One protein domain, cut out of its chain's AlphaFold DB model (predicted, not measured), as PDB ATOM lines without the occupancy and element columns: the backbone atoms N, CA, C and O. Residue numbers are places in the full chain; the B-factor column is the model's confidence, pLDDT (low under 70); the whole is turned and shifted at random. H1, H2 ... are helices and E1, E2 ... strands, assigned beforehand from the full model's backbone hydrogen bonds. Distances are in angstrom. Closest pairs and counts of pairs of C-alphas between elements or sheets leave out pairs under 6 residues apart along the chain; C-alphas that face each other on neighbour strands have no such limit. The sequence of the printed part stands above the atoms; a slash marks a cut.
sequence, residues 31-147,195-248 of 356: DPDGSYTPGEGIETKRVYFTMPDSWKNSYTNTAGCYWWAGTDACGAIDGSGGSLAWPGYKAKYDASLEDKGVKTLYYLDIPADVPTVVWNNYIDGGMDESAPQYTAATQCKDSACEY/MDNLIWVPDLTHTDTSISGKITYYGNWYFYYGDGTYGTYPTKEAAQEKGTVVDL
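What this domain is: This is residues 31 to 147 and 195 to 248 of the 356 residues of an uncharacterized protein of Ruminococcus bromii (UniProt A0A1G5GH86). With little regular structure, loops wind round a strongly twisted mixed sheet, E3 E1 E5 E6 E7, and a small antiparallel pair, E2 E4, with H2 and H3 at opposite ends. Three named helices and seven named strands, class mixed, hold 64 of 171 printed residues. It is compact: radius of gyration of the C-alphas 16.0 A, spans 48 by 40 by 29 A.

How they stand to each other: Begin at E1, residues 44 to 50: N 47 is 2.9 A from O 108 of antiparallel E3, 105 to 111, and O 48 is 2.8 A from N 200 of parallel E5, 198 to 209. E5, E6, 215 to 224, and E7, 229 to 231, form a meander of antiparallel neighbours, with N 208 2.8 A from O 216.

Where its parts are: Find C-alpha 44 at (174.289, 188.541, 129.110); E1 runs 19.8 A. H3, residues 236 to 241, ends at (175.865, 209.172, 153.251).

The domain as a whole: Residues 148 to 194 are not printed; C-alphas 147 and 195 are 6.5 A apart. Residues 76 to 81 have pLDDT under 70.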
ATOM      1  N   ASP A  31     177.310 193.603 115.347       88.75
ATOM      2  CA  ASP A  31     176.337 194.508 114.736       88.75
ATOM      3  C   ASP A  31     177.019 195.423 113.698       88.75
ATOM      4  O   ASP A  31     178.249 195.514 113.653       88.75
ATOM      5  N   PRO A  32     176.262 196.102 112.816       89.88
ATOM      6  CA  PRO A  32     176.855 196.964 111.792       89.88
ATOM      7  C   PRO A  32     177.775 198.071 112.330       89.88
ATOM      8  O   PRO A  32     178.600 198.578 111.570       89.88
ATOM      9  N   ASP A  33     177.653 198.427 113.612       89.00
ATOM     10  CA  ASP A  33     178.472 199.445 114.266       89.00
ATOM     11  C   ASP A  33     179.753 198.874 114.895       89.00
ATOM     12  O   ASP A  33     180.595 199.646 115.360       89.00
ATOM     13  N   GLY A  34     179.945 197.551 114.862       90.88
ATOM     14  CA  GLY A  34     181.120 196.872 115.403       90.88
ATOM     15  C   GLY A  34     180.960 196.400 116.851       90.88
ATOM     16  O   GLY A  34     181.941 195.953 117.451       90.88
ATOM     17  N   SER A  35     179.765 196.514 117.432       95.00
ATOM     18  CA  SER A  35     179.486 196.112 118.811       95.00
ATOM     19  C   SER A  35     179.020 194.661 118.906       95.00
ATOM     20  O   SER A  35     178.536 194.062 117.944       95.00
ATOM     21  N   TYR A  36     179.170 194.089 120.099       94.56
ATOM     22  CA  TYR A  36     178.733 192.728 120.377       94.56
ATOM     23  C   TYR A  36     177.210 192.592 120.293       94.56
ATOM     24  O   TYR A  36     176.459 193.412 120.828       94.56
ATOM     25  N   THR A  37     176.773 191.524 119.636       90.94
ATOM     26  CA  THR A  37     175.404 191.020 119.638       90.94
ATOM     27  C   THR A  37     175.446 189.559 120.083       90.94
ATOM     28  O   THR A  37     176.077 188.744 119.402       90.94
ATOM     29  N   PRO A  38     174.786 189.210 121.201       89.50
ATOM     30  CA  PRO A  38     174.810 187.846 121.705       89.50
ATOM     31  C   PRO A  38     174.204 186.865 120.707       89.50
ATOM     32  O   PRO A  38     173.223 187.179 120.023       89.50
ATOM     33  N   GLY A  39     174.780 185.663 120.648       82.06
ATOM     34  CA  GLY A  39     174.148 184.536 119.976       82.06
ATOM     35  C   GLY A  39     172.772 184.209 120.572       82.06
ATOM     36  O   GLY A  39     172.422 184.610 121.686       82.06
ATOM     37  N   GLU A  40     171.961 183.460 119.825       83.25
ATOM     38  CA  GLU A  40     170.648 183.024 120.306       83.25
ATOM     39  C   GLU A  40     170.786 182.185 121.589       83.25
ATOM     40  O   GLU A  40     171.521 181.200 121.626       83.25
ATOM     41  N   GLY A  41     170.055 182.572 122.639       86.81
ATOM     42  CA  GLY A  41     170.040 181.861 123.920       86.81
ATOM     43  C   GLY A  41     171.225 182.150 124.846       86.81
ATOM     44  O   GLY A  41     171.313 181.516 125.895       86.81
ATOM     45  N   ILE A  42     172.110 183.088 124.495       89.88
ATOM     46  CA  ILE A  42     173.209 183.508 125.370       89.88
ATOM     47  C   ILE A  42     172.704 184.516 126.402       89.88
ATOM     48  O   ILE A  42     172.189 185.578 126.052       89.88
ATOM     49  N   GLU A  43     172.869 184.182 127.682       93.88
ATOM     50  CA  GLU A  43     172.633 185.113 128.784       93.88
ATOM     51  C   GLU A  43     173.748 186.156 128.844       93.88
ATOM     52  O   GLU A  43     174.936 185.842 128.726       93.88
ATOM     53  N   THR A  44     173.363 187.411 129.054       95.88
ATOM     54  CA  THR A  44     174.289 188.541 129.110       95.88
ATOM     55  C   THR A  44     174.096 189.350 130.379       95.88
ATOM     56  O   THR A  44     172.978 189.468 130.873       95.88
ATOM     57  N   LYS A  45     175.176 189.980 130.832       96.12
ATOM     58  CA  LYS A  45     175.177 191.056 131.830       96.12
ATOM     59  C   LYS A  45     175.629 192.353 131.169       96.12
ATOM     60  O   LYS A  45     176.451 192.313 130.248       96.12
ATOM     61  N   ARG A  46     175.119 193.496 131.617       97.88
ATOM     62  CA  ARG A  46     175.560 194.799 131.109       97.88
ATOM     63  C   ARG A  46     176.696 195.323 131.965       97.88
ATOM     64  O   ARG A  46     176.580 195.373 133.179       97.88
ATOM     65  N   VAL A  47     177.767 195.783 131.338       98.31
ATOM     66  CA  VAL A  47     178.864 196.479 132.015       98.31
ATOM     67  C   VAL A  47     179.071 197.849 131.393       98.31
ATOM     68  O   VAL A  47     178.979 198.014 130.173       98.31
ATOM     69  N   TYR A  48     179.359 198.836 132.233       98.62
ATOM     70  CA  TYR A  48     179.640 200.206 131.824       98.62
ATOM     71  C   TYR A  48     181.138 200.502 131.919       98.62
ATOM     72  O   TYR A  48     181.876 199.880 132.683       98.62
ATOM     73  N   PHE A  49     181.585 201.491 131.157       98.50
ATOM     74  CA  PHE A  49     182.950 201.996 131.161       98.50
ATOM     75  C   PHE A  49     182.937 203.508 130.991       98.50
ATOM     76  O   PHE A  49     182.256 204.026 130.104       98.50
ATOM     77  N   THR A  50     183.713 204.216 131.809       97.12
ATOM     78  CA  THR A  50     184.018 205.624 131.542       97.12
ATOM     79  C   THR A  50     185.342 205.724 130.797       97.12
ATOM     80  O   THR A  50     186.410 205.527 131.374       97.12
ATOM     81  N   MET A  51     185.280 206.002 129.493       96.44
ATOM     82  CA  MET A  51     186.481 206.263 128.706       96.44
ATOM     83  C   MET A  51     186.908 207.717 128.920       96.44
ATOM     84  O   MET A  51     186.175 208.618 128.501       96.44
ATOM     85  N   PRO A  52     188.088 207.974 129.505       93.19
ATOM     86  CA  PRO A  52     188.572 209.332 129.700       93.19
ATOM     87  C   PRO A  52     188.670 210.092 128.378       93.19
ATOM     88  O   PRO A  52     189.083 209.534 127.360       93.19
ATOM     89  N   ASP A  53     188.388 211.395 128.399       91.62
ATOM     90  CA  ASP A  53     188.552 212.239 127.210       91.62
ATOM     91  C   ASP A  53     190.000 212.240 126.693       91.62
ATOM     92  O   ASP A  53     190.218 212.311 125.485       91.62
ATOM     93  N   SER A  54     190.985 212.054 127.580       92.00
ATOM     94  CA  SER A  54     192.405 211.928 127.223       92.00
ATOM     95  C   SER A  54     192.733 210.697 126.368       92.00
ATOM     96  O   SER A  54     193.809 210.643 125.774       92.00
ATOM     97  N   TRP A  55     191.833 209.714 126.278       94.69
ATOM     98  CA  TRP A  55     192.008 208.535 125.425       94.69
ATOM     99  C   TRP A  55     191.523 208.767 123.986       94.69
ATOM    100  O   TRP A  55     191.900 208.005 123.088       94.69
ATOM    101  N   LYS A  56     190.721 209.818 123.750       94.69
ATOM    102  CA  LYS A  56     190.279 210.238 122.412       94.69
ATOM    103  C   LYS A  56     191.448 210.894 121.676       94.69
ATOM    104  O   LYS A  56     192.202 211.679 122.244       94.69
ATOM    105  N   ASN A  57     191.605 210.584 120.395       95.12
ATOM    106  CA  ASN A  57     192.703 211.097 119.573       95.12
ATOM    107  C   ASN A  57     192.329 211.086 118.077       95.12
ATOM    108  O   ASN A  57     191.183 210.849 117.708       95.12
ATOM    109  N   SER A  58     193.281 211.365 117.181       95.94
ATOM    110  CA  SER A  58     193.017 211.419 115.733       95.94
ATOM    111  C   SER A  58     192.631 210.078 115.097       95.94
ATOM    112  O   SER A  58     192.137 210.075 113.972       95.94
ATOM    113  N   TYR A  59     192.876 208.955 115.777       95.12
ATOM    114  CA  TYR A  59     192.559 207.605 115.303       95.12
ATOM    115  C   TYR A  59     191.228 207.086 115.849       95.12
ATOM    116  O   TYR A  59     190.607 206.240 115.212       95.12
ATOM    117  N   THR A  60     190.787 207.577 117.011       95.56
ATOM    118  CA  THR A  60     189.584 207.081 117.688       95.56
ATOM    119  C   THR A  60     188.866 208.164 118.486       95.56
ATOM    120  O   THR A  60     189.475 209.042 119.098       95.56
ATOM    121  N   ASN A  61     187.546 208.044 118.548       95.56
ATOM    122  CA  ASN A  61     186.680 208.770 119.473       95.56
ATOM    123  C   ASN A  61     185.745 207.819 120.245       95.56
ATOM    124  O   ASN A  61     184.718 208.254 120.766       95.56
ATOM    125  N   THR A  62     186.071 206.525 120.282       96.69
ATOM    126  CA  THR A  62     185.222 205.472 120.847       96.69
ATOM    127  C   THR A  62     186.026 204.539 121.742       96.69
ATOM    128  O   THR A  62     187.242 204.432 121.604       96.69
ATOM    129  N   ALA A  63     185.327 203.839 122.629       98.06
ATOM    130  CA  ALA A  63     185.899 202.764 123.422       98.06
ATOM    131  C   ALA A  63     185.708 201.400 122.747       98.06
ATOM    132  O   ALA A  63     184.841 201.217 121.884       98.06
ATOM    133  N   GLY A  64     186.523 200.447 123.175       98.00
ATOM    134  CA  GLY A  64     186.476 199.042 122.811       98.00
ATOM    135  C   GLY A  64     186.625 198.157 124.041       98.00
ATOM    136  O   GLY A  64     187.007 198.621 125.119       98.00
ATOM    137  N   CYS A  65     186.306 196.881 123.880       97.69
ATOM    138  CA  CYS A  65     186.402 195.898 124.943       97.69
ATOM    139  C   CYS A  65     186.738 194.521 124.371       97.69
ATOM    140  O   CYS A  65     186.114 194.069 123.408       97.69
ATOM    141  N   TYR A  66     187.716 193.858 124.978       95.50
ATOM    142  CA  TYR A  66     188.177 192.535 124.572       95.50
ATOM    143  C   TYR A  66     188.025 191.525 125.713       95.50
ATOM    144  O   TYR A  66     188.334 191.839 126.858       95.50
ATOM    145  N   TRP A  67     187.619 190.296 125.396       94.00
ATOM    146  CA  TRP A  67     187.633 189.156 126.318       94.00
ATOM    147  C   TRP A  67     188.026 187.874 125.584       94.00
ATOM    148  O   TRP A  67     187.661 187.655 124.427       94.00
ATOM    149  N   TRP A  68     188.783 187.016 126.260       87.88
ATOM    150  CA  TRP A  68     189.338 185.777 125.695       87.88
ATOM    151  C   TRP A  68     188.700 184.500 126.250       87.88
ATOM    152  O   TRP A  68     189.107 183.401 125.876       87.88
ATOM    153  N   ALA A  69     187.753 184.630 127.173       88.06
ATOM    154  CA  ALA A  69     187.085 183.520 127.839       88.06
ATOM    155  C   ALA A  69     185.613 183.861 128.095       88.06
ATOM    156  O   ALA A  69     185.222 185.025 128.016       88.06
ATOM    157  N   GLY A  70     184.833 182.831 128.413       87.62
ATOM    158  CA  GLY A  70     183.376 182.882 128.425       87.62
ATOM    159  C   GLY A  70     182.796 182.404 127.098       87.62
ATOM    160  O   GLY A  70     183.512 182.174 126.114       87.62
ATOM    161  N   THR A  71     181.483 182.238 127.082       86.69
ATOM    162  CA  THR A  71     180.733 181.978 125.863       86.69
ATOM    163  C   THR A  71     180.956 183.147 124.905       86.69
ATOM    164  O   THR A  71     181.100 184.281 125.341       86.69
ATOM    165  N   ASP A  72     181.044 182.896 123.598       87.12
ATOM    166  CA  ASP A  72     181.196 183.974 122.612       87.12
ATOM    167  C   ASP A  72     182.435 184.886 122.836       87.12
ATOM    168  O   ASP A  72     182.394 186.110 122.677       87.12
ATOM    169  N   ALA A  73     183.578 184.285 123.192       88.38
ATOM    170  CA  ALA A  73     184.865 184.980 123.306       88.38
ATOM    171  C   ALA A  73     185.244 185.765 122.030       88.38
ATOM    172  O   ALA A  73     184.920 185.342 120.918       88.38
ATOM    173  N   CYS A  74     185.991 186.872 122.168       87.56
ATOM    174  CA  CYS A  74     186.551 187.591 121.012       87.56
ATOM    175  C   CYS A  74     187.477 186.656 120.224       87.56
ATOM    176  O   CYS A  74     187.227 186.337 119.067       87.56
ATOM    177  N   GLY A  75     188.501 186.148 120.905       78.44
ATOM    178  CA  GLY A  75     189.370 185.078 120.442       78.44
ATOM    179  C   GLY A  75     189.789 184.247 121.645       78.44
ATOM    180  O   GLY A  75     190.436 184.764 122.561       78.44
ATOM    181  N   ALA A  76     189.391 182.979 121.669       63.50
ATOM    182  CA  ALA A  76     189.734 182.070 122.749       63.50
ATOM    183  C   ALA A  76     191.203 181.654 122.646       63.50
ATOM    184  O   ALA A  76     191.690 181.274 121.578       63.50
ATOM    185  N   ILE A  77     191.914 181.691 123.775       59.75
ATOM    186  CA  ILE A  77     193.339 181.322 123.847       59.75
ATOM    187  C   ILE A  77     193.555 179.851 123.456       59.75
ATOM    188  O   ILE A  77     194.588 179.501 122.888       59.75
ATOM    189  N   ASP A  78     192.579 178.990 123.734       61.16
ATOM    190  CA  ASP A  78     192.611 177.562 123.409       61.16
ATOM    191  C   ASP A  78     192.101 177.240 121.989       61.16
ATOM    192  O   ASP A  78     192.061 176.072 121.597       61.16
ATOM    193  N   GLY A  79     191.719 178.260 121.210       60.94
ATOM    194  CA  GLY A  79     191.166 178.113 119.865       60.94
ATOM    195  C   GLY A  79     189.761 177.501 119.820       60.94
ATOM    196  O   GLY A  79     189.302 177.142 118.735       60.94
ATOM    197  N   SER A  80     189.081 177.361 120.965       58.94
ATOM    198  CA  SER A  80     187.750 176.747 121.063       58.94
ATOM    199  C   SER A  80     186.597 177.674 120.657       58.94
ATOM    200  O   SER A  80     185.486 177.197 120.423       58.94
ATOM    201  N   GLY A  81     186.845 178.979 120.514       62.22
ATOM    202  CA  GLY A  81     185.830 179.968 120.157       62.22
ATOM    203  C   GLY A  81     186.424 181.318 119.758       62.22
ATOM    204  O   GLY A  81     187.578 181.607 120.059       62.22
ATOM    205  N   GLY A  82     185.626 182.142 119.076       70.38
ATOM    206  CA  GLY A  82     185.998 183.505 118.686       70.38
ATOM    207  C   GLY A  82     187.031 183.607 117.556       70.38
ATOM    208  O   GLY A  82     188.009 182.866 117.494       70.38
ATOM    209  N   SER A  83     186.831 184.553 116.639       78.00
ATOM    210  CA  SER A  83     187.817 184.922 115.606       78.00
ATOM    211  C   SER A  83     188.078 186.428 115.543       78.00
ATOM    212  O   SER A  83     188.738 186.909 114.620       78.00
ATOM    213  N   LEU A  84     187.507 187.180 116.479       87.31
ATOM    214  CA  LEU A  84     187.660 188.616 116.587       87.31
ATOM    215  C   LEU A  84     189.009 188.928 117.233       87.31
ATOM    216  O   LEU A  84     189.281 188.575 118.379       87.31
ATOM    217  N   ALA A  85     189.865 189.593 116.466       88.19
ATOM    218  CA  ALA A  85     191.152 190.050 116.950       88.19
ATOM    219  C   ALA A  85     190.996 191.226 117.929       88.19
ATOM    220  O   ALA A  85     189.960 191.893 117.992       88.19
ATOM    221  N   TRP A  86     192.075 191.511 118.658       89.88
ATOM    222  CA  TRP A  86     192.269 192.810 119.299       89.88
ATOM    223  C   TRP A  86     191.940 193.948 118.306       89.88
ATOM    224  O   TRP A  86     192.327 193.831 117.140       89.88
ATOM    225  N   PRO A  87     191.224 195.023 118.703       93.56
ATOM    226  CA  PRO A  87     190.870 195.455 120.064       93.56
ATOM    227  C   PRO A  87     189.524 194.933 120.610       93.56
ATOM    228  O   PRO A  87     189.037 195.437 121.624       93.56
ATOM    229  N   GLY A  88     188.930 193.921 119.973       94.62
ATOM    230  CA  GLY A  88     187.656 193.335 120.395       94.62
ATOM    231  C   GLY A  88     186.443 194.082 119.847       94.62
ATOM    232  O   GLY A  88     186.470 194.592 118.724       94.62
ATOM    233  N   TYR A  89     185.358 194.111 120.616       96.25
ATOM    234  CA  TYR A  89     184.104 194.745 120.212       96.25
ATOM    235  C   TYR A  89     184.139 196.243 120.492       96.25
ATOM    236  O   TYR A  89     184.669 196.687 121.512       96.25
ATOM    237  N   LYS A  90     183.528 197.037 119.610       97.44
ATOM    238  CA  LYS A  90     183.312 198.463 119.860       97.44
ATOM    239  C   LYS A  90     182.297 198.620 120.986       97.44
ATOM    240  O   LYS A  90     181.212 198.043 120.911       97.44
ATOM    241  N   ALA A  91     182.606 199.409 122.006       98.19
ATOM    242  CA  ALA A  91     181.649 199.701 123.065       98.19
ATOM    243  C   ALA A  91     180.569 200.681 122.582       98.19
ATOM    244  O   ALA A  91     180.840 201.572 121.771       98.19
ATOM    245  N   LYS A  92     179.342 200.532 123.086       97.56
ATOM    246  CA  LYS A  92     178.218 201.411 122.741       97.56
ATOM    247  C   LYS A  92     178.298 202.676 123.576       97.56
ATOM    248  O   LYS A  92     178.407 202.606 124.792       97.56
ATOM    249  N   TYR A  93     178.256 203.828 122.924       96.62
ATOM    250  CA  TYR A  93     178.220 205.114 123.610       96.62
ATOM    251  C   TYR A  93     176.812 205.396 124.147       96.62
ATOM    252  O   TYR A  93     175.834 205.260 123.407       96.62
ATOM    253  N   ASP A  94     176.702 205.786 125.416       95.44
ATOM    254  CA  ASP A  94     175.426 206.166 126.018       95.44
ATOM    255  C   ASP A  94     175.194 207.674 125.880       95.44
ATOM    256  O   ASP A  94     175.624 208.483 126.703       95.44
ATOM    257  N   ALA A  95     174.478 208.049 124.822       94.94
ATOM    258  CA  ALA A  95     174.158 209.444 124.546       94.94
ATOM    259  C   ALA A  95     173.017 210.007 125.418       94.94
ATOM    260  O   ALA A  95     172.708 211.195 125.331       94.94
ATOM    261  N   SER A  96     172.360 209.193 126.257       95.12
ATOM    262  CA  SER A  96     171.157 209.616 126.997       95.12
ATOM    263  C   SER A  96     171.417 210.711 128.041       95.12
ATOM    264  O   SER A  96     170.479 211.370 128.498       95.12
ATOM    265  N   LEU A  97     172.685 210.927 128.402       94.12
ATOM    266  CA  LEU A  97     173.124 211.890 129.412       94.12
ATOM    267  C   LEU A  97     174.031 212.997 128.847       94.12
ATOM    268  O   LEU A  97     174.576 213.789 129.619       94.12
ATOM    269  N   GLU A  98     174.153 213.115 127.521       93.12
ATOM    270  CA  GLU A  98     174.967 214.164 126.886       93.12
ATOM    271  C   GLU A  98     174.508 215.574 127.256       93.12
ATOM    272  O   GLU A  98     175.334 216.434 127.568       93.12
ATOM    273  N   ASP A  99     173.192 215.799 127.290       92.19
ATOM    274  CA  ASP A  99     172.594 217.082 127.679       92.19
ATOM    275  C   ASP A  99     172.891 217.446 129.145       92.19
ATOM    276  O   ASP A  99     172.794 218.612 129.535       92.19
ATOM    277  N   LYS A 100     173.287 216.460 129.960       90.00
ATOM    278  CA  LYS A 100     173.745 216.641 131.345       90.00
ATOM    279  C   LYS A 100     175.270 216.746 131.460       90.00
ATOM    280  O   LYS A 100     175.790 216.815 132.566       90.00
ATOM    281  N   GLY A 101     175.990 216.768 130.340       91.12
ATOM    282  CA  GLY A 101     177.445 216.917 130.301       91.12
ATOM    283  C   GLY A 101     178.239 215.614 130.415       91.12
ATOM    284  O   GLY A 101     179.465 215.676 130.396       91.12
ATOM    285  N   VAL A 102     177.591 214.448 130.480       93.06
ATOM    286  CA  VAL A 102     178.278 213.147 130.522       93.06
ATOM    287  C   VAL A 102     178.660 212.734 129.099       93.06
ATOM    288  O   VAL A 102     177.787 212.458 128.282       93.06
ATOM    289  N   LYS A 103     179.965 212.712 128.791       92.25
ATOM    290  CA  LYS A 103     180.505 212.459 127.429       92.25
ATOM    291  C   LYS A 103     181.499 211.298 127.342       92.25
ATOM    292  O   LYS A 103     182.163 211.100 126.317       92.25
ATOM    293  N   THR A 104     181.638 210.567 128.438       94.81
ATOM    294  CA  THR A 104     182.629 209.504 128.619       94.81
ATOM    295  C   THR A 104     181.987 208.142 128.842       94.81
ATOM    296  O   THR A 104     182.711 207.163 128.968       94.81
ATOM    297  N   LEU A 105     180.653 208.052 128.892       97.31
ATOM    298  CA  LEU A 105     179.942 206.832 129.260       97.31
ATOM    299  C   LEU A 105     179.750 205.898 128.060       97.31
ATOM    300  O   LEU A 105     179.097 206.240 127.073       97.31
ATOM    301  N   TYR A 106     180.287 204.692 128.184       98.38
ATOM    302  CA  TYR A 106     180.105 203.589 127.249       98.38
ATOM    303  C   TYR A 106     179.574 202.360 127.989       98.38
ATOM    304  O   TYR A 106     179.707 202.249 129.208       98.38
ATOM    305  N   TYR A 107     178.991 201.418 127.257       98.12
ATOM    306  CA  TYR A 107     178.535 200.142 127.790       98.12
ATOM    307  C   TYR A 107     178.652 199.019 126.764       98.12
ATOM    308  O   TYR A 107     178.711 199.251 125.552       98.12
ATOM    309  N   LEU A 108     178.643 197.789 127.262       97.19
ATOM    310  CA  LEU A 108     178.443 196.578 126.477       97.19
ATOM    311  C   LEU A 108     177.590 195.594 127.267       97.19
ATOM    312  O   LEU A 108     177.743 195.460 128.479       97.19
ATOM    313  N   ASP A 109     176.736 194.873 126.552       96.62
ATOM    314  CA  ASP A 109     176.228 193.599 127.043       96.62
ATOM    315  C   ASP A 109     177.327 192.570 126.768       96.62
ATOM    316  O   ASP A 109     177.803 192.478 125.641       96.62
ATOM    317  N   ILE A 110     177.789 191.853 127.786       95.69
ATOM    318  CA  ILE A 110     178.797 190.795 127.655       95.69
ATOM    319  C   ILE A 110     178.179 189.462 128.086       95.69
ATOM    320  O   ILE A 110     177.275 189.470 128.927       95.69
ATOM    321  N   PRO A 111     178.631 188.317 127.547       94.62
ATOM    322  CA  PRO A 111     178.197 187.014 128.042       94.62
ATOM    323  C   PRO A 111     178.365 186.915 129.568       94.62
ATOM    324  O   PRO A 111     179.360 187.379 130.136       94.62
ATOM    325  N   ALA A 112     177.368 186.353 130.252       94.50
ATOM    326  CA  ALA A 112     177.317 186.352 131.715       94.50
ATOM    327  C   ALA A 112     178.508 185.611 132.356       94.50
ATOM    328  O   ALA A 112     178.966 185.994 133.437       94.50
ATOM    329  N   ASP A 113     179.047 184.611 131.655       92.81
ATOM    330  CA  ASP A 113     180.180 183.774 132.050       92.81
ATOM    331  C   ASP A 113     181.555 184.346 131.657       92.81
ATOM    332  O   ASP A 113     182.568 183.677 131.858       92.81
ATOM    333  N   VAL A 114     181.625 185.574 131.124       93.50
ATOM    334  CA  VAL A 114     182.906 186.254 130.877       93.50
ATOM    335  C   VAL A 114     183.584 186.560 132.215       93.50
ATOM    336  O   VAL A 114     183.030 187.334 133.013       93.50
ATOM    337  N   PRO A 115     184.795 186.017 132.458       93.62
ATOM    338  CA  PRO A 115     185.472 186.188 133.733       93.62
ATOM    339  C   PRO A 115     186.310 187.463 133.797       93.62
ATOM    340  O   PRO A 115     186.644 187.949 134.873       93.62
ATOM    341  N   THR A 116     186.713 188.015 132.656       94.94
ATOM    342  CA  THR A 116     187.606 189.174 132.590       94.94
ATOM    343  C   THR A 116     187.423 189.876 131.258       94.94
ATOM    344  O   THR A 116     187.309 189.222 130.218       94.94
ATOM    345  N   VAL A 117     187.442 191.204 131.294       97.06
ATOM    346  CA  VAL A 117     187.465 192.052 130.104       97.06
ATOM    347  C   VAL A 117     188.665 192.994 130.126       97.06
ATOM    348  O   VAL A 117     189.244 193.262 131.176       97.06
ATOM    349  N   VAL A 118     189.033 193.524 128.965       96.75
ATOM    350  CA  VAL A 118     190.038 194.578 128.814       96.75
ATOM    351  C   VAL A 118     189.421 195.728 128.037       96.75
ATOM    352  O   VAL A 118     189.281 195.668 126.811       96.75
ATOM    353  N   TRP A 119     189.070 196.786 128.764       98.44
ATOM    354  CA  TRP A 119     188.646 198.053 128.180       98.44
ATOM    355  C   TRP A 119     189.812 198.741 127.472       98.44
ATOM    356  O   TRP A 119     190.949 198.711 127.940       98.44
ATOM    357  N   ASN A 120     189.542 199.357 126.329       97.62
ATOM    358  CA  ASN A 120     190.541 200.032 125.505       97.62
ATOM    359  C   ASN A 120     189.909 201.181 124.703       97.62
ATOM    360  O   ASN A 120     188.690 201.348 124.702       97.62
ATOM    361  N   ASN A 121     190.719 201.984 124.013       97.19
ATOM    362  CA  ASN A 121     190.230 203.067 123.147       97.19
ATOM    363  C   ASN A 121     189.936 202.633 121.696       97.19
ATOM    364  O   ASN A 121     189.925 203.455 120.781       97.19
ATOM    365  N   TYR A 122     189.696 201.340 121.469       96.81
ATOM    366  CA  TYR A 122     189.353 200.749 120.173       96.81
ATOM    367  C   TYR A 122     190.403 200.953 119.069       96.81
ATOM    368  O   TYR A 122     190.080 201.025 117.885       96.81
ATOM    369  N   ILE A 123     191.680 201.025 119.450       94.81
ATOM    370  CA  ILE A 123     192.811 201.086 118.519       94.81
ATOM    371  C   ILE A 123     193.606 199.781 118.594       94.81
ATOM    372  O   ILE A 123     194.052 199.363 119.667       94.81
ATOM    373  N   ASP A 124     193.867 199.171 117.436       93.38
ATOM    374  CA  ASP A 124     194.963 198.209 117.309       93.38
ATOM    375  C   ASP A 124     196.286 198.965 117.133       93.38
ATOM    376  O   ASP A 124     196.615 199.463 116.053       93.38
ATOM    377  N   GLY A 125     197.038 199.082 118.226       91.44
ATOM    378  CA  GLY A 125     198.337 199.751 118.219       91.44
ATOM    379  C   GLY A 125     199.440 198.959 117.506       91.44
ATOM    380  O   GLY A 125     200.505 199.515 117.246       91.44
ATOM    381  N   GLY A 126     199.225 197.677 117.187       90.81
ATOM    382  CA  GLY A 126     200.250 196.806 116.614       90.81
ATOM    383  C   GLY A 126     201.481 196.637 117.516       90.81
ATOM    384  O   GLY A 126     201.431 196.879 118.719       90.81
ATOM    385  N   MET A 127     202.605 196.205 116.940       89.81
ATOM    386  CA  MET A 127     203.870 195.970 117.665       89.81
ATOM    387  C   MET A 127     205.008 196.908 117.237       89.81
ATOM    388  O   MET A 127     206.103 196.827 117.781       89.81
ATOM    389  N   ASP A 128     204.773 197.763 116.242       92.31
ATOM    390  CA  ASP A 128     205.768 198.722 115.768       92.31
ATOM    391  C   ASP A 128     205.743 199.971 116.650       92.31
ATOM    392  O   ASP A 128     204.882 200.832 116.485       92.31
ATOM    393  N   GLU A 129     206.699 200.076 117.573       91.69
ATOM    394  CA  GLU A 129     206.816 201.211 118.499       91.69
ATOM    395  C   GLU A 129     207.008 202.561 117.792       91.69
ATOM    396  O   GLU A 129     206.744 203.612 118.376       91.69
ATOM    397  N   SER A 130     207.459 202.555 116.532       93.06
ATOM    398  CA  SER A 130     207.621 203.774 115.737       93.06
ATOM    399  C   SER A 130     206.322 204.236 115.067       93.06
ATOM    400  O   SER A 130     206.236 205.384 114.618       93.06
ATOM    401  N   ALA A 131     205.301 203.376 115.013       93.69
ATOM    402  CA  ALA A 131     204.010 203.710 114.435       93.69
ATOM    403  C   ALA A 131     203.221 204.631 115.387       93.69
ATOM    404  O   ALA A 131     203.037 204.291 116.554       93.69
ATOM    405  N   PRO A 132     202.656 205.758 114.921       93.38
ATOM    406  CA  PRO A 132     201.913 206.667 115.799       93.38
ATOM    407  C   PRO A 132     200.700 206.029 116.500       93.38
ATOM    408  O   PRO A 132     200.319 206.438 117.590       93.38
ATOM    409  N   GLN A 133     200.094 205.005 115.892       92.56
ATOM    410  CA  GLN A 133     198.992 204.252 116.498       92.56
ATOM    411  C   GLN A 133     199.427 203.409 117.708       92.56
ATOM    412  O   GLN A 133     198.607 203.145 118.583       92.56
ATOM    413  N   TYR A 134     200.707 203.024 117.794       92.56
ATOM    414  CA  TYR A 134     201.242 202.277 118.931       92.56
ATOM    415  C   TYR A 134     201.186 203.111 120.211       92.56
ATOM    416  O   TYR A 134     200.780 202.603 121.253       92.56
ATOM    417  N   THR A 135     201.543 204.396 120.125       91.44
ATOM    418  CA  THR A 135     201.492 205.333 121.257       91.44
ATOM    419  C   THR A 135     200.096 205.903 121.495       91.44
ATOM    420  O   THR A 135     199.789 206.298 122.616       91.44
ATOM    421  N   ALA A 136     199.243 205.941 120.467       94.19
ATOM    422  CA  ALA A 136     197.853 206.372 120.599       94.19
ATOM    423  C   ALA A 136     196.945 205.315 121.251       94.19
ATOM    424  O   ALA A 136     195.898 205.671 121.792       94.19
ATOM    425  N   ALA A 137     197.305 204.031 121.182       94.75
ATOM    426  CA  ALA A 137     196.534 202.953 121.788       94.75
ATOM    427  C   ALA A 137     196.649 202.978 123.321       94.75
ATOM    428  O   ALA A 137     197.748 202.974 123.876       94.75
ATOM    429  N   THR A 138     195.504 202.957 124.003       94.62
ATOM    430  CA  THR A 138     195.407 202.902 125.466       94.62
ATOM    431  C   THR A 138     194.468 201.781 125.891       94.62
ATOM    432  O   THR A 138     193.507 201.445 125.194       94.62
ATOM    433  N   GLN A 139     194.761 201.177 127.040       96.25
ATOM    434  CA  GLN A 139     193.987 200.059 127.570       96.25
ATOM    435  C   GLN A 139     194.015 200.021 129.096       96.25
ATOM    436  O   GLN A 139     194.922 200.556 129.734       96.25
ATOM    437  N   CYS A 140     193.038 199.345 129.678       96.94
ATOM    438  CA  CYS A 140     193.046 198.967 131.078       96.94
ATOM    439  C   CYS A 140     193.882 197.695 131.291       96.94
ATOM    440  O   CYS A 140     194.125 196.910 130.369       96.94
ATOM    441  N   LYS A 141     194.316 197.492 132.531       94.44
ATOM    442  CA  LYS A 141     194.658 196.180 133.075       94.44
ATOM    443  C   LYS A 141     193.386 195.319 133.108       94.44
ATOM    444  O   LYS A 141     192.275 195.853 133.134       94.44
ATOM    445  N   ASP A 142     193.574 194.005 133.115       93.31
ATOM    446  CA  ASP A 142     192.537 192.984 133.266       93.31
ATOM    447  C   ASP A 142     191.461 193.407 134.279       93.31
ATOM    448  O   ASP A 142     191.720 193.555 135.473       93.31
ATOM    449  N   SER A 143     190.247 193.631 133.779       94.69
ATOM    450  CA  SER A 143     189.082 194.020 134.566       94.69
ATOM    451  C   SER A 143     188.287 192.754 134.886       94.69
ATOM    452  O   SER A 143     187.496 192.281 134.065       94.69
ATOM    453  N   ALA A 144     188.542 192.155 136.053       93.12
ATOM    454  CA  ALA A 144     187.852 190.943 136.500       93.12
ATOM    455  C   ALA A 144     186.329 191.159 136.521       93.12
ATOM    456  O   ALA A 144     185.873 192.220 136.927       93.12
ATOM    457  N   CYS A 145     185.543 190.183 136.067       92.38
ATOM    458  CA  CYS A 145     184.091 190.284 135.860       92.38
ATOM    459  C   CYS A 145     183.294 189.119 136.475       92.38
ATOM    460  O   CYS A 145     182.084 189.039 136.251       92.38
ATOM    461  N   GLU A 146     183.940 188.194 137.189       89.25
ATOM    462  CA  GLU A 146     183.268 187.041 137.806       89.25
ATOM    463  C   GLU A 146     182.395 187.492 138.979       89.25
ATOM    464  O   GLU A 146     181.167 187.427 138.910       89.25
ATOM    465  N   TYR A 147     183.040 187.977 140.035       94.25
ATOM    466  CA  TYR A 147     182.432 188.603 141.200       94.25
ATOM    467  C   TYR A 147     183.524 189.288 142.028       94.25
ATOM    468  O   TYR A 147     184.711 189.057 141.800       94.25
ATOM    469  N   MET A 195     179.193 191.942 138.475       96.00
ATOM    470  CA  MET A 195     179.421 193.225 137.796       96.00
ATOM    471  C   MET A 195     178.238 193.669 136.914       96.00
ATOM    472  O   MET A 195     178.411 194.541 136.065       96.00
ATOM    473  N   ASP A 196     177.043 193.085 137.072       97.38
ATOM    474  CA  ASP A 196     175.888 193.480 136.256       97.38
ATOM    475  C   ASP A 196     175.429 194.908 136.588       97.38
ATOM    476  O   ASP A 196     175.169 195.260 137.734       97.38
ATOM    477  N   ASN A 197     175.351 195.756 135.572       97.81
ATOM    478  CA  ASN A 197     175.132 197.196 135.663       97.81
ATOM    479  C   ASN A 197     176.163 197.970 136.512       97.81
ATOM    480  O   ASN A 197     175.881 199.090 136.939       97.81
ATOM    481  N   LEU A 198     177.368 197.430 136.730       98.44
ATOM    482  CA  LEU A 198     178.476 198.183 137.329       98.44
ATOM    483  C   LEU A 198     179.278 198.931 136.254       98.44
ATOM    484  O   LEU A 198     179.267 198.572 135.074       98.44
ATOM    485  N   ILE A 199     179.992 199.979 136.669       98.62
ATOM    486  CA  ILE A 199     180.890 200.772 135.823       98.62
ATOM    487  C   ILE A 199     182.352 200.533 136.187       98.62
ATOM    488  O   ILE A 199     182.732 200.639 137.351       98.62
ATOM    489  N   TRP A 200     183.177 200.242 135.184       98.38
ATOM    490  CA  TRP A 200     184.628 200.253 135.317       98.38
ATOM    491  C   TRP A 200     185.152 201.677 135.164       98.38
ATOM    492  O   TRP A 200     184.878 202.350 134.161       98.38
ATOM    493  N   VAL A 201     185.943 202.116 136.138       97.69
ATOM    494  CA  VAL A 201     186.573 203.436 136.148       97.69
ATOM    495  C   VAL A 201     188.091 203.260 136.185       97.69
ATOM    496  O   VAL A 201     188.604 202.695 137.155       97.69
ATOM    497  N   PRO A 202     188.826 203.715 135.152       96.38
ATOM    498  CA  PRO A 202     190.278 203.632 135.140       96.38
ATOM    499  C   PRO A 202     190.899 204.638 136.118       96.38
ATOM    500  O   PRO A 202     190.524 205.811 136.147       96.38
ATOM    501  N   ASP A 203     191.901 204.194 136.871       94.75
ATOM    502  CA  ASP A 203     192.787 205.052 137.649       94.75
ATOM    503  C   ASP A 203     193.897 205.583 136.735       94.75
ATOM    504  O   ASP A 203     194.858 204.894 136.391       94.75
ATOM    505  N   LEU A 204     193.761 206.846 136.335       92.38
ATOM    506  CA  LEU A 204     194.700 207.503 135.425       92.38
ATOM    507  C   LEU A 204     196.040 207.863 136.071       92.38
ATOM    508  O   LEU A 204     196.949 208.311 135.371       92.38
ATOM    509  N   THR A 205     196.169 207.668 137.382       92.19
ATOM    510  CA  THR A 205     197.403 207.895 138.140       92.19
ATOM    511  C   THR A 205     198.189 206.610 138.388       92.19
ATOM    512  O   THR A 205     199.372 206.681 138.725       92.19
ATOM    513  N   HIS A 206     197.570 205.447 138.170       93.12
ATOM    514  CA  HIS A 206     198.175 204.149 138.430       93.12
ATOM    515  C   HIS A 206     198.266 203.315 137.148       93.12
ATOM    516  O   HIS A 206     197.269 202.866 136.579       93.12
ATOM    517  N   THR A 207     199.496 203.104 136.676       93.62
ATOM    518  CA  THR A 207     199.772 202.479 135.376       93.62
ATOM    519  C   THR A 207     200.778 201.343 135.476       93.62
ATOM    520  O   THR A 207     201.668 201.360 136.321       93.62
ATOM    521  N   ASP A 208     200.690 200.410 134.537       93.00
ATOM    522  CA  ASP A 208     201.667 199.356 134.270       93.00
ATOM    523  C   ASP A 208     202.047 199.348 132.780       93.00
ATOM    524  O   ASP A 208     201.551 200.151 131.984       93.00
ATOM    525  N   THR A 209     202.924 198.427 132.395       88.44
ATOM    526  CA  THR A 209     203.294 198.161 131.006       88.44
ATOM    527  C   THR A 209     202.800 196.778 130.586       88.44
ATOM    528  O   THR A 209     203.081 195.769 131.232       88.44
ATOM    529  N   SER A 210     202.068 196.711 129.476       83.56
ATOM    530  CA  SER A 210     201.646 195.447 128.864       83.56
ATOM    531  C   SER A 210     202.845 194.649 128.346       83.56
ATOM    532  O   SER A 210     203.922 195.190 128.095       83.56
ATOM    533  N   ILE A 211     202.631 193.365 128.051       77.25
ATOM    534  CA  ILE A 211     203.641 192.522 127.383       77.25
ATOM    535  C   ILE A 211     204.107 193.095 126.035       77.25
ATOM    536  O   ILE A 211     205.203 192.797 125.573       77.25
ATOM    537  N   SER A 212     203.269 193.925 125.410       77.75
ATOM    538  CA  SER A 212     203.561 194.589 124.143       77.75
ATOM    539  C   SER A 212     204.220 195.956 124.303       77.75
ATOM    540  O   SER A 212     204.283 196.668 123.312       77.75
ATOM    541  N   GLY A 213     204.635 196.341 125.516       83.56
ATOM    542  CA  GLY A 213     205.303 197.614 125.806       83.56
ATOM    543  C   GLY A 213     204.375 198.830 125.939       83.56
ATOM    544  O   GLY A 213     204.851 199.938 126.172       83.56
ATOM    545  N   LYS A 214     203.055 198.652 125.805       86.88
ATOM    546  CA  LYS A 214     202.060 199.740 125.904       86.88
ATOM    547  C   LYS A 214     201.651 200.022 127.339       86.88
ATOM    548  O   LYS A 214     201.557 199.087 128.131       86.88
ATOM    549  N   ILE A 215     201.332 201.282 127.624       88.50
ATOM    550  CA  ILE A 215     200.777 201.709 128.908       88.50
ATOM    551  C   ILE A 215     199.420 201.045 129.162       88.50
ATOM    552  O   ILE A 215     198.574 200.965 128.269       88.50
ATOM    553  N   THR A 216     199.217 200.566 130.385       93.88
ATOM    554  CA  THR A 216     197.942 200.004 130.834       93.88
ATOM    555  C   THR A 216     197.519 200.650 132.137       93.88
ATOM    556  O   THR A 216     198.341 200.770 133.041       93.88
ATOM    557  N   TYR A 217     196.255 201.025 132.261       96.19
ATOM    558  CA  TYR A 217     195.723 201.686 133.451       96.19
ATOM    559  C   TYR A 217     195.039 200.684 134.373       96.19
ATOM    560  O   TYR A 217     194.263 199.850 133.909       96.19
ATOM    561  N   TYR A 218     195.300 200.762 135.671       95.75
ATOM    562  CA  TYR A 218     194.473 200.043 136.640       95.75
ATOM    563  C   TYR A 218     193.099 200.713 136.747       95.75
ATOM    564  O   TYR A 218     192.822 201.706 136.075       95.75
ATOM    565  N   GLY A 219     192.205 200.151 137.545       95.81
ATOM    566  CA  GLY A 219     190.865 200.682 137.740       95.81
ATOM    567  C   GLY A 219     190.063 199.799 138.674       95.81
ATOM    568  O   GLY A 219     190.570 198.787 139.157       95.81
ATOM    569  N   ASN A 220     188.820 200.196 138.925       97.25
ATOM    570  CA  ASN A 220     187.908 199.459 139.791       97.25
ATOM    571  C   ASN A 220     186.472 199.488 139.256       97.25
ATOM    572  O   ASN A 220     186.101 200.367 138.472       97.25
ATOM    573  N   TRP A 221     185.665 198.529 139.716       97.94
ATOM    574  CA  TRP A 221     184.223 198.490 139.486       97.94
ATOM    575  C   TRP A 221     183.464 199.255 140.566       97.94
ATOM    576  O   TRP A 221     183.748 199.095 141.752       97.94
ATOM    577  N   TYR A 222     182.449 200.008 140.151       98.56
ATOM    578  CA  TYR A 222     181.561 200.782 141.018       98.56
ATOM    579  C   TYR A 222     180.096 200.552 140.644       98.56
ATOM    580  O   TYR A 222     179.785 200.262 139.487       98.56
ATOM    581  N   PHE A 223     179.183 200.740 141.592       98.62
ATOM    582  CA  PHE A 223     177.746 200.738 141.325       98.62
ATOM    583  C   PHE A 223     177.371 201.976 140.506       98.62
ATOM    584  O   PHE A 223     177.649 203.102 140.921       98.62
ATOM    585  N   TYR A 224     176.759 201.779 139.334       98.50
ATOM    586  CA  TYR A 224     176.337 202.865 138.450       98.50
ATOM    587  C   TYR A 224     174.842 203.156 138.600       98.50
ATOM    588  O   TYR A 224     174.000 202.310 138.312       98.50
ATOM    589  N   TYR A 225     174.482 204.376 138.993       98.06
ATOM    590  CA  TYR A 225     173.097 204.700 139.359       98.06
ATOM    591  C   TYR A 225     172.205 205.099 138.170       98.06
ATOM    592  O   TYR A 225     171.053 205.485 138.364       98.06
ATOM    593  N   GLY A 226     172.713 205.027 136.935       96.56
ATOM    594  CA  GLY A 226     171.933 205.289 135.718       96.56
ATOM    595  C   GLY A 226     171.717 206.767 135.378       96.56
ATOM    596  O   GLY A 226     171.102 207.080 134.361       96.56
ATOM    597  N   ASP A 227     172.210 207.692 136.200       95.75
ATOM    598  CA  ASP A 227     172.009 209.134 136.028       95.75
ATOM    599  C   ASP A 227     173.304 209.911 135.751       95.75
ATOM    600  O   ASP A 227     173.290 211.143 135.764       95.75
ATOM    601  N   GLY A 228     174.399 209.199 135.467       95.62
ATOM    602  CA  GLY A 228     175.735 209.773 135.294       95.62
ATOM    603  C   GLY A 228     176.564 209.790 136.576       95.62
ATOM    604  O   GLY A 228     177.705 210.245 136.545       95.62
ATOM    605  N   THR A 229     176.024 209.279 137.685       97.56
ATOM    606  CA  THR A 229     176.752 209.133 138.947       97.56
ATOM    607  C   THR A 229     177.009 207.670 139.302       97.56
ATOM    608  O   THR A 229     176.260 206.774 138.902       97.56
ATOM    609  N   TYR A 230     178.086 207.425 140.042       98.38
ATOM    610  CA  TYR A 230     178.471 206.099 140.529       98.38
ATOM    611  C   TYR A 230     179.048 206.179 141.942       98.38
ATOM    612  O   TYR A 230     179.354 207.269 142.423       98.38
ATOM    613  N   GLY A 231     179.192 205.044 142.623       98.12
ATOM    614  CA  GLY A 231     179.851 204.985 143.928       98.12
ATOM    615  C   GLY A 231     180.071 203.562 144.431       98.12
ATOM    616  O   GLY A 231     179.904 202.592 143.695       98.12
ATOM    617  N   THR A 232     180.488 203.440 145.690       97.94
ATOM    618  CA  THR A 232     180.865 202.153 146.298       97.94
ATOM    619  C   THR A 232     179.727 201.450 147.037       97.94
ATOM    620  O   THR A 232     179.930 200.366 147.564       97.94
ATOM    621  N   TYR A 233     178.528 202.028 147.089       98.06
ATOM    622  CA  TYR A 233     177.374 201.394 147.725       98.06
ATOM    623  C   TYR A 233     176.274 201.122 146.697       98.06
ATOM    624  O   TYR A 233     176.134 201.874 145.737       98.06
ATOM    625  N   PRO A 234     175.465 200.069 146.883       97.94
ATOM    626  CA  PRO A 234     174.467 199.671 145.892       97.94
ATOM    627  C   PRO A 234     173.315 200.676 145.743       97.94
ATOM    628  O   PRO A 234     172.647 200.698 144.713       97.94
ATOM    629  N   THR A 235     173.082 201.558 146.717       98.25
ATOM    630  CA  THR A 235     172.145 202.681 146.560       98.25
ATOM    631  C   THR A 235     172.886 204.008 146.538       98.25
ATOM    632  O   THR A 235     173.879 204.207 147.245       98.25
ATOM    633  N   LYS A 236     172.374 204.949 145.740       98.31
ATOM    634  CA  LYS A 236     172.935 206.298 145.644       98.31
ATOM    635  C   LYS A 236     172.854 207.027 146.981       98.31
ATOM    636  O   LYS A 236     173.780 207.750 147.338       98.31
ATOM    637  N   GLU A 237     171.773 206.824 147.725       98.12
ATOM    638  CA  GLU A 237     171.556 207.411 149.043       98.12
ATOM    639  C   GLU A 237     172.608 206.927 150.050       98.12
ATOM    640  O   GLU A 237     173.228 207.759 150.712       98.12
ATOM    641  N   ALA A 238     172.874 205.616 150.113       97.44
ATOM    642  CA  ALA A 238     173.913 205.068 150.989       97.44
ATOM    643  C   ALA A 238     175.309 205.549 150.576       97.44
ATOM    644  O   ALA A 238     176.092 205.995 151.413       97.44
ATOM    645  N   ALA A 239     175.609 205.559 149.273       97.81
ATOM    646  CA  ALA A 239     176.874 206.103 148.785       97.81
ATOM    647  C   ALA A 239     177.029 207.590 149.123       97.81
ATOM    648  O   ALA A 239     178.132 208.053 149.414       97.81
ATOM    649  N   GLN A 240     175.938 208.360 149.099       98.06
ATOM    650  CA  GLN A 240     175.961 209.776 149.447       98.06
ATOM    651  C   GLN A 240     176.220 209.981 150.942       98.06
ATOM    652  O   GLN A 240     177.016 210.849 151.298       98.06
ATOM    653  N   GLU A 241     175.603 209.173 151.806       97.38
ATOM    654  CA  GLU A 241     175.865 209.172 153.251       97.38
ATOM    655  C   GLU A 241     177.334 208.856 153.565       97.38
ATOM    656  O   GLU A 241     177.933 209.468 154.451       97.38
ATOM    657  N   LYS A 242     177.935 207.953 152.788       95.94
ATOM    658  CA  LYS A 242     179.327 207.507 152.941       95.94
ATOM    659  C   LYS A 242     180.327 208.386 152.176       95.94
ATOM    660  O   LYS A 242     181.532 208.195 152.298       95.94
ATOM    661  N   GLY A 243     179.844 209.368 151.412       96.44
ATOM    662  CA  GLY A 243     180.672 210.317 150.666       96.44
ATOM    663  C   GLY A 243     181.389 209.726 149.448       96.44
ATOM    664  O   GLY A 243     182.413 210.267 149.039       96.44
ATOM    665  N   THR A 244     180.876 208.640 148.866       97.12
ATOM    666  CA  THR A 244     181.527 207.902 147.765       97.12
ATOM    667  C   THR A 244     180.883 208.131 146.396       97.12
ATOM    668  O   THR A 244     181.310 207.534 145.410       97.12
ATOM    669  N   VAL A 245     179.872 209.005 146.308       98.12
ATOM    670  CA  VAL A 245     179.249 209.383 145.029       98.12
ATOM    671  C   VAL A 245     180.194 210.253 144.205       98.12
ATOM    672  O   VAL A 245     180.653 211.299 144.664       98.12
ATOM    673  N   VAL A 246     180.403 209.859 142.952       97.12
ATOM    674  CA  VAL A 246     181.162 210.602 141.944       97.12
ATOM    675  C   VAL A 246     180.273 210.891 140.735       97.12
ATOM    676  O   VAL A 246     179.420 210.081 140.373       97.12
ATOM    677  N   ASP A 247     180.466 212.058 140.116       95.81
ATOM    678  CA  ASP A 247     179.713 212.539 138.953       95.81
ATOM    679  C   ASP A 247     180.594 212.537 137.696       95.81
ATOM    680  O   ASP A 247     181.628 213.205 137.654       95.81
ATOM    681  N   LEU A 248     180.174 211.802 136.661       94.25
ATOM    682  CA  LEU A 248     180.900 211.680 135.392       94.25
ATOM    683  C   LEU A 248     180.906 212.966 134.555       94.25
ATOM    684  O   LEU A 248     181.724 213.092 133.645       94.25
TER     685      LEU A 248